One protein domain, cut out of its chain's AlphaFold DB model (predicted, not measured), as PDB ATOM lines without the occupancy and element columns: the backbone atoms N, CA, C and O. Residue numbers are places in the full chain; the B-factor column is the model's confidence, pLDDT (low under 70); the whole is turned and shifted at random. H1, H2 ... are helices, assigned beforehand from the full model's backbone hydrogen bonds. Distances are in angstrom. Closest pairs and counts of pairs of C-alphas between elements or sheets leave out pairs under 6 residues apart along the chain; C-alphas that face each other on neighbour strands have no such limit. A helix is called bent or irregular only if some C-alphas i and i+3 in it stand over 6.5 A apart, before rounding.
ATOM      1  N   ASP A  38      14.156   5.250  -3.692       97.12
ATOM      2  CA  ASP A  38      15.041   4.301  -4.381       97.12
ATOM      3  C   ASP A  38      14.304   3.045  -4.873       97.12
ATOM      4  O   ASP A  38      14.790   2.332  -5.752       97.12
ATOM      5  N   LYS A  39      13.101   2.771  -4.349       98.00
ATOM      6  CA  LYS A  39      12.222   1.694  -4.844       98.00
ATOM      7  C   LYS A  39      11.430   2.070  -6.091       98.00
ATOM      8  O   LYS A  39      10.826   1.193  -6.701       98.00
ATOM      9  N   ILE A  40      11.410   3.349  -6.456       97.69
ATOM     10  CA  ILE A  40      10.652   3.883  -7.592       97.69
ATOM     11  C   ILE A  40      11.608   4.284  -8.718       97.69
ATOM     12  O   ILE A  40      11.362   3.979  -9.884       97.69
ATOM     13  N   THR A  41      12.698   4.976  -8.389       97.56
ATOM     14  CA  THR A  41      13.696   5.458  -9.350       97.56
ATOM     15  C   THR A  41      15.041   5.656  -8.645       97.56
ATOM     16  O   THR A  41      15.034   5.916  -7.443       97.56
ATOM     17  N   PRO A  42      16.193   5.567  -9.337       98.12
ATOM     18  CA  PRO A  42      17.477   5.872  -8.712       98.12
ATOM     19  C   PRO A  42      17.469   7.266  -8.070       98.12
ATOM     20  O   PRO A  42      17.093   8.240  -8.730       98.12
ATOM     21  N   ILE A  43      17.917   7.382  -6.814       97.69
ATOM     22  CA  ILE A  43      17.861   8.647  -6.065       97.69
ATOM     23  C   ILE A  43      18.470   9.834  -6.819       97.69
ATOM     24  O   ILE A  43      17.879  10.910  -6.830       97.69
ATOM     25  N   ASN A  44      19.598   9.649  -7.510       97.94
ATOM     26  CA  ASN A  44      20.241  10.735  -8.255       97.94
ATOM     27  C   ASN A  44      19.345  11.250  -9.389       97.94
ATOM     28  O   ASN A  44      19.170  12.454  -9.522       97.94
ATOM     29  N   THR A  45      18.675  10.357 -10.124       98.31
ATOM     30  CA  THR A  45      17.703  10.746 -11.157       98.31
ATOM     31  C   THR A  45      16.531  11.528 -10.564       98.31
ATOM     32  O   THR A  45      16.059  12.489 -11.168       98.31
ATOM     33  N   PHE A  46      16.047  11.149  -9.379       98.31
ATOM     34  CA  PHE A  46      15.010  11.918  -8.693       98.31
ATOM     35  C   PHE A  46      15.503  13.311  -8.282       98.31
ATOM     36  O   PHE A  46      14.799  14.294  -8.507       98.31
ATOM     37  N   LEU A  47      16.702  13.406  -7.704       98.00
ATOM     38  CA  LEU A  47      17.286  14.672  -7.257       98.00
ATOM     39  C   LEU A  47      17.562  15.627  -8.424       98.00
ATOM     40  O   LEU A  47      17.233  16.808  -8.312       98.00
ATOM     41  N   ASP A  48      18.062  15.123  -9.554       98.38
ATOM     42  CA  ASP A  48      18.263  15.919 -10.770       98.38
ATOM     43  C   ASP A  48      16.937  16.533 -11.244       98.38
ATOM     44  O   ASP A  48      16.845  17.730 -11.512       98.38
ATOM     45  N   ARG A  49      15.855  15.745 -11.230       98.00
ATOM     46  CA  ARG A  49      14.507  16.226 -11.576       98.00
ATOM     47  C   ARG A  49      13.961  17.250 -10.581       98.00
ATOM     48  O   ARG A  49      13.224  18.151 -10.981       98.00
ATOM     49  N   ILE A  50      14.289  17.129  -9.293       97.44
ATOM     50  CA  ILE A  50      13.947  18.148  -8.289       97.44
ATOM     51  C   ILE A  50      14.689  19.456  -8.579       97.44
ATOM     52  O   ILE A  50      14.091  20.525  -8.453       97.44
ATOM     53  N   GLU A  51      15.953  19.391  -9.001       97.88
ATOM     54  CA  GLU A  51      16.727  20.578  -9.368       97.88
ATOM     55  C   GLU A  51      16.169  21.254 -10.626       97.88
ATOM     56  O   GLU A  51      15.958  22.469 -10.632       97.88
ATOM     57  N   GLU A  52      15.835  20.471 -11.653       98.12
ATOM     58  CA  GLU A  52      15.144  20.955 -12.852       98.12
ATOM     59  C   GLU A  52      13.812  21.627 -12.497       98.12
ATOM     60  O   GLU A  52      13.536  22.746 -12.939       98.12
ATOM     61  N   TYR A  53      13.002  20.987 -11.647       97.81
ATOM     62  CA  TYR A  53      11.733  21.540 -11.177       97.81
ATOM     63  C   TYR A  53      11.925  22.851 -10.407       97.81
ATOM     64  O   TYR A  53      11.214  23.828 -10.652       97.81
ATOM     65  N   LYS A  54      12.908  22.905  -9.501       97.38
ATOM     66  CA  LYS A  54      13.246  24.118  -8.750       97.38
ATOM     67  C   LYS A  54      13.633  25.244  -9.706       97.38
ATOM     68  O   LYS A  54      13.095  26.343  -9.589       97.38
ATOM     69  N   SER A  55      14.514  24.968 -10.667       97.00
ATOM     70  CA  SER A  55      14.932  25.931 -11.689       97.00
ATOM     71  C   SER A  55      13.741  26.446 -12.499       97.00
ATOM     72  O   SER A  55      13.575  27.655 -12.655       97.00
ATOM     73  N   TYR A  56      12.855  25.552 -12.942       97.19
ATOM     74  CA  TYR A  56      11.629  25.926 -13.642       97.19
ATOM     75  C   TYR A  56      10.765  26.892 -12.817       97.19
ATOM     76  O   TYR A  56      10.420  27.967 -13.304       97.19
ATOM     77  N   VAL A  57      10.470  26.558 -11.553       96.38
ATOM     78  CA  VAL A  57       9.643  27.405 -10.675       96.38
ATOM     79  C   VAL A  57      10.286  28.775 -10.457       96.38
ATOM     80  O   VAL A  57       9.604  29.794 -10.536       96.38
ATOM     81  N   LYS A  58      11.600  28.821 -10.213       95.06
ATOM     82  CA  LYS A  58      12.335  30.075  -9.979       95.06
ATOM     83  C   LYS A  58      12.370  30.993 -11.208       95.06
ATOM     84  O   LYS A  58      12.512  32.201 -11.038       95.06
ATOM     85  N   ASN A  59      12.209  30.437 -12.408       95.31
ATOM     86  CA  ASN A  59      12.204  31.171 -13.675       95.31
ATOM     87  C   ASN A  59      10.798  31.545 -14.178       95.31
ATOM     88  O   ASN A  59      10.671  32.097 -15.270       95.31
ATOM     89  N   LEU A  60       9.737  31.271 -13.411       95.31
ATOM     90  CA  LEU A  60       8.393  31.736 -13.757       95.31
ATOM     91  C   LEU A  60       8.321  33.268 -13.781       95.31
ATOM     92  O   LEU A  60       8.986  33.957 -13.001       95.31
ATOM     93  N   THR A  61       7.463  33.800 -14.653       94.69
ATOM     94  CA  THR A  61       7.221  35.242 -14.760       94.69
ATOM     95  C   THR A  61       6.800  35.814 -13.409       94.69
ATOM     96  O   THR A  61       5.833  35.367 -12.790       94.69
ATOM     97  N   ARG A  62       7.537  36.827 -12.955       94.25
ATOM     98  CA  ARG A  62       7.268  37.533 -11.701       94.25
ATOM     99  C   ARG A  62       6.047  38.437 -11.857       94.25
ATOM    100  O   ARG A  62       5.811  38.985 -12.929       94.25
ATOM    101  N   ILE A  63       5.302  38.633 -10.770       92.94
ATOM    102  CA  ILE A  63       4.140  39.540 -10.749       92.94
ATOM    103  C   ILE A  63       4.597  41.002 -10.894       92.94
ATOM    104  O   ILE A  63       3.901  41.822 -11.485       92.94
ATOM    105  N   SER A  64       5.778  41.324 -10.369       93.62
ATOM    106  CA  SER A  64       6.475  42.594 -10.584       93.62
ATOM    107  C   SER A  64       7.984  42.426 -10.402       93.62
ATOM    108  O   SER A  64       8.437  41.437  -9.817       93.62
ATOM    109  N   GLU A  65       8.769  43.406 -10.855       88.81
ATOM    110  CA  GLU A  65      10.240  43.399 -10.752       88.81
ATOM    111  C   GLU A  65      10.743  43.212  -9.308       88.81
ATOM    112  O   GLU A  65      11.762  42.565  -9.082       88.81
ATOM    113  N   ASN A  66       9.973  43.688  -8.324       89.94
ATOM    114  CA  ASN A  66      10.314  43.625  -6.898       89.94
ATOM    115  C   ASN A  66       9.821  42.350  -6.194       89.94
ATOM    116  O   ASN A  66       9.903  42.246  -4.969       89.94
ATOM    117  N   THR A  67       9.268  41.390  -6.936       91.00
ATOM    118  CA  THR A  67       8.790  40.122  -6.376       91.00
ATOM    119  C   THR A  67       9.704  38.972  -6.761       91.00
ATOM    120  O   THR A  67      10.265  38.927  -7.851       91.00
ATOM    121  N   GLU A  68       9.839  38.023  -5.844       92.31
ATOM    122  CA  GLU A  68      10.620  36.806  -6.034       92.31
ATOM    123  C   GLU A  68       9.670  35.606  -5.993       92.31
ATOM    124  O   GLU A  68       8.761  35.560  -5.154       92.31
ATOM    125  N   VAL A  69       9.875  34.639  -6.888       95.38
ATOM    126  CA  VAL A  69       9.163  33.355  -6.862       95.38
ATOM    127  C   VAL A  69       9.931  32.414  -5.942       95.38
ATOM    128  O   VAL A  69      11.151  32.314  -6.030       95.38
ATOM    129  N   TRP A  70       9.233  31.740  -5.034       95.62
ATOM    130  CA  TRP A  70       9.853  30.920  -3.994       95.62
ATOM    131  C   TRP A  70       9.408  29.476  -4.128       95.62
ATOM    132  O   TRP A  70       8.220  29.224  -4.342       95.62
ATOM    133  N   VAL A  71      10.323  28.534  -3.910       96.88
ATOM    134  CA  VAL A  71       9.921  27.140  -3.697       96.88
ATOM    135  C   VAL A  71       9.476  26.919  -2.246       96.88
ATOM    136  O   VAL A  71       9.973  27.598  -1.335       96.88
ATOM    137  N   PRO A  72       8.532  25.992  -1.988       96.31
ATOM    138  CA  PRO A  72       8.132  25.652  -0.628       96.31
ATOM    139  C   PRO A  72       9.352  25.341   0.252       96.31
ATOM    140  O   PRO A  72      10.204  24.536  -0.107       96.31
ATOM    141  N   GLY A  73       9.449  26.016   1.400       96.50
ATOM    142  CA  GLY A  73      10.568  25.882   2.342       96.50
ATOM    143  C   GLY A  73      11.709  26.898   2.177       96.50
ATOM    144  O   GLY A  73      12.379  27.188   3.165       96.50
ATOM    145  N   GLU A  74      11.888  27.532   1.012       97.25
ATOM    146  CA  GLU A  74      13.018  28.447   0.743       97.25
ATOM    147  C   GLU A  74      13.040  29.657   1.697       97.25
ATOM    148  O   GLU A  74      14.049  29.934   2.346       97.25
ATOM    149  N   LYS A  75      11.895  30.333   1.883       97.00
ATOM    150  CA  LYS A  75      11.773  31.471   2.821       97.00
ATOM    151  C   LYS A  75      12.075  31.081   4.269       97.00
ATOM    152  O   LYS A  75      12.709  31.844   5.002       97.00
ATOM    153  N   ALA A  76      11.597  29.910   4.691       97.88
ATOM    154  CA  ALA A  76      11.815  29.403   6.043       97.88
ATOM    155  C   ALA A  76      13.298  29.069   6.258       97.88
ATOM    156  O   ALA A  76      13.861  29.446   7.285       97.88
ATOM    157  N   TRP A  77      13.946  28.456   5.263       98.19
ATOM    158  CA  TRP A  77      15.379  28.171   5.277       98.19
ATOM    159  C   TRP A  77      16.222  29.453   5.353       98.19
ATOM    160  O   TRP A  77      17.069  29.569   6.236       98.19
ATOM    161  N   LEU A  78      15.928  30.468   4.531       98.06
ATOM    162  CA  LEU A  78      16.614  31.769   4.585       98.06
ATOM    163  C   LEU A  78      16.417  32.484   5.926       98.06
ATOM    164  O   LEU A  78      17.350  33.078   6.475       98.06
ATOM    165  N   THR A  79      15.206  32.410   6.481       98.19
ATOM    166  CA  THR A  79      14.902  32.965   7.804       98.19
ATOM    167  C   THR A  79      15.695  32.244   8.892       98.19
ATOM    168  O   THR A  79      16.270  32.899   9.761       98.19
ATOM    169  N   MET A  80      15.771  30.911   8.840       98.44
ATOM    170  CA  MET A  80      16.579  30.108   9.755       98.44
ATOM    171  C   MET A  80      18.062  30.485   9.655       98.44
ATOM    172  O   MET A  80      18.674  30.771  10.682       98.44
ATOM    173  N   GLU A  81      18.633  30.542   8.451       98.56
ATOM    174  CA  GLU A  81      20.038  30.919   8.239       98.56
ATOM    175  C   GLU A  81      20.338  32.327   8.767       98.56
ATOM    176  O   GLU A  81      21.333  32.546   9.462       98.56
ATOM    177  N   THR A  82      19.427  33.272   8.532       97.50
ATOM    178  CA  THR A  82      19.523  34.629   9.081       97.50
ATOM    179  C   THR A  82      19.514  34.610  10.611       97.50
ATOM    180  O   THR A  82      20.370  35.236  11.237       97.50
ATOM    181  N   ARG A  83      18.583  33.872  11.228       97.19
ATOM    182  CA  ARG A  83      18.424  33.802  12.691       97.19
ATOM    183  C   ARG A  83      19.559  33.050  13.385       97.19
ATOM    184  O   ARG A  83      19.934  33.436  14.487       97.19
ATOM    185  N   LYS A  84      20.164  32.048  12.741       96.50
ATOM    186  CA  LYS A  84      21.381  31.382  13.241       96.50
ATOM    187  C   LYS A  84      22.548  32.359  13.380       96.50
ATOM    188  O   LYS A  84      23.302  32.275  14.340       96.50
ATOM    189  N   ARG A  85      22.695  33.288  12.428       95.75
ATOM    190  CA  ARG A  85      23.811  34.250  12.401       95.75
ATOM    191  C   ARG A  85      23.540  35.507  13.223       95.75
ATOM    192  O   ARG A  85      24.459  36.056  13.818       95.75
ATOM    193  N   ARG A  86      22.296  35.994  13.220       95.19
ATOM    194  CA  ARG A  86      21.921  37.305  13.783       95.19
ATOM    195  C   ARG A  86      21.140  37.221  15.097       95.19
ATOM    196  O   ARG A  86      20.879  38.260  15.694       95.19
ATOM    197  N   GLY A  87      20.782  36.018  15.540       95.12
ATOM    198  CA  GLY A  87      19.875  35.790  16.663       95.12
ATOM    199  C   GLY A  87      18.408  35.699  16.233       95.12
ATOM    200  O   GLY A  87      18.016  36.143  15.149       95.12
TER     201      GLY A  87
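AT A GLANCE: This is residues 38 to 87 of the 118 residues of the protein "Malate dehydrogenase" of Candidatus Bathyarchaeota archaeon (UniProt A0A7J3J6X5). Two separate helices, H1 and H2, spread as two arms from a long looped link that swings out past the end of H1 and folds back to the beginning of H2. Residues 62 to 67, in the loop of that link, stick out, and H2 also stands free, so this is an open shape with no packed core. The printed part has 50 residues, with two named helices in the order H1, H2 and no named strand; its class is all helix. It is only just extended, close to loose, with a radius of gyration of the C-alphas of 14.9 A, and flat, with spans of 40 by 31 by 11 A.

IN THESE COORDINATES: The printed part begins at Asp 38, with its C-alpha at (15.041, 4.301, -4.381). H1, residues 43 to 58, begins with C-alpha 43 at (17.861, 8.647, -6.065) and measures 22.5 A from first to last C-alpha. Residues 59 to 73 hold no named element. H2, residues 74 to 86, measures 18.1 A and ends with C-alpha 86 at (21.921, 37.305, 13.783).

HOW THE PARTS SIT: H1 and H2 are apart, with no C-alpha of the one within 8 A of the other. Residues 47 to 52 of H1 stand free, and so do residues 73 to 87, of which 74 to 86 belong to H2. In the backbones of H1 and H2, every O i to N i+4 pair is within hydrogen-bond range. Neither helix is bent or irregular.

THE WHOLE: The two C-alphas farthest apart, those of Lys 39 and Glu 65, are 42.2 A apart. The C-alphas of Asp 38 and Gly 87, the first and last printed, are 38.2 A apart. The printed part has no cut. The link from H1 to H2, 15 residues, is long, and its C-alphas lie 4 to 19 A from the mean of the C-alphas. The mean pLDDT of the printed part is 96.4, and no printed residue is under 70.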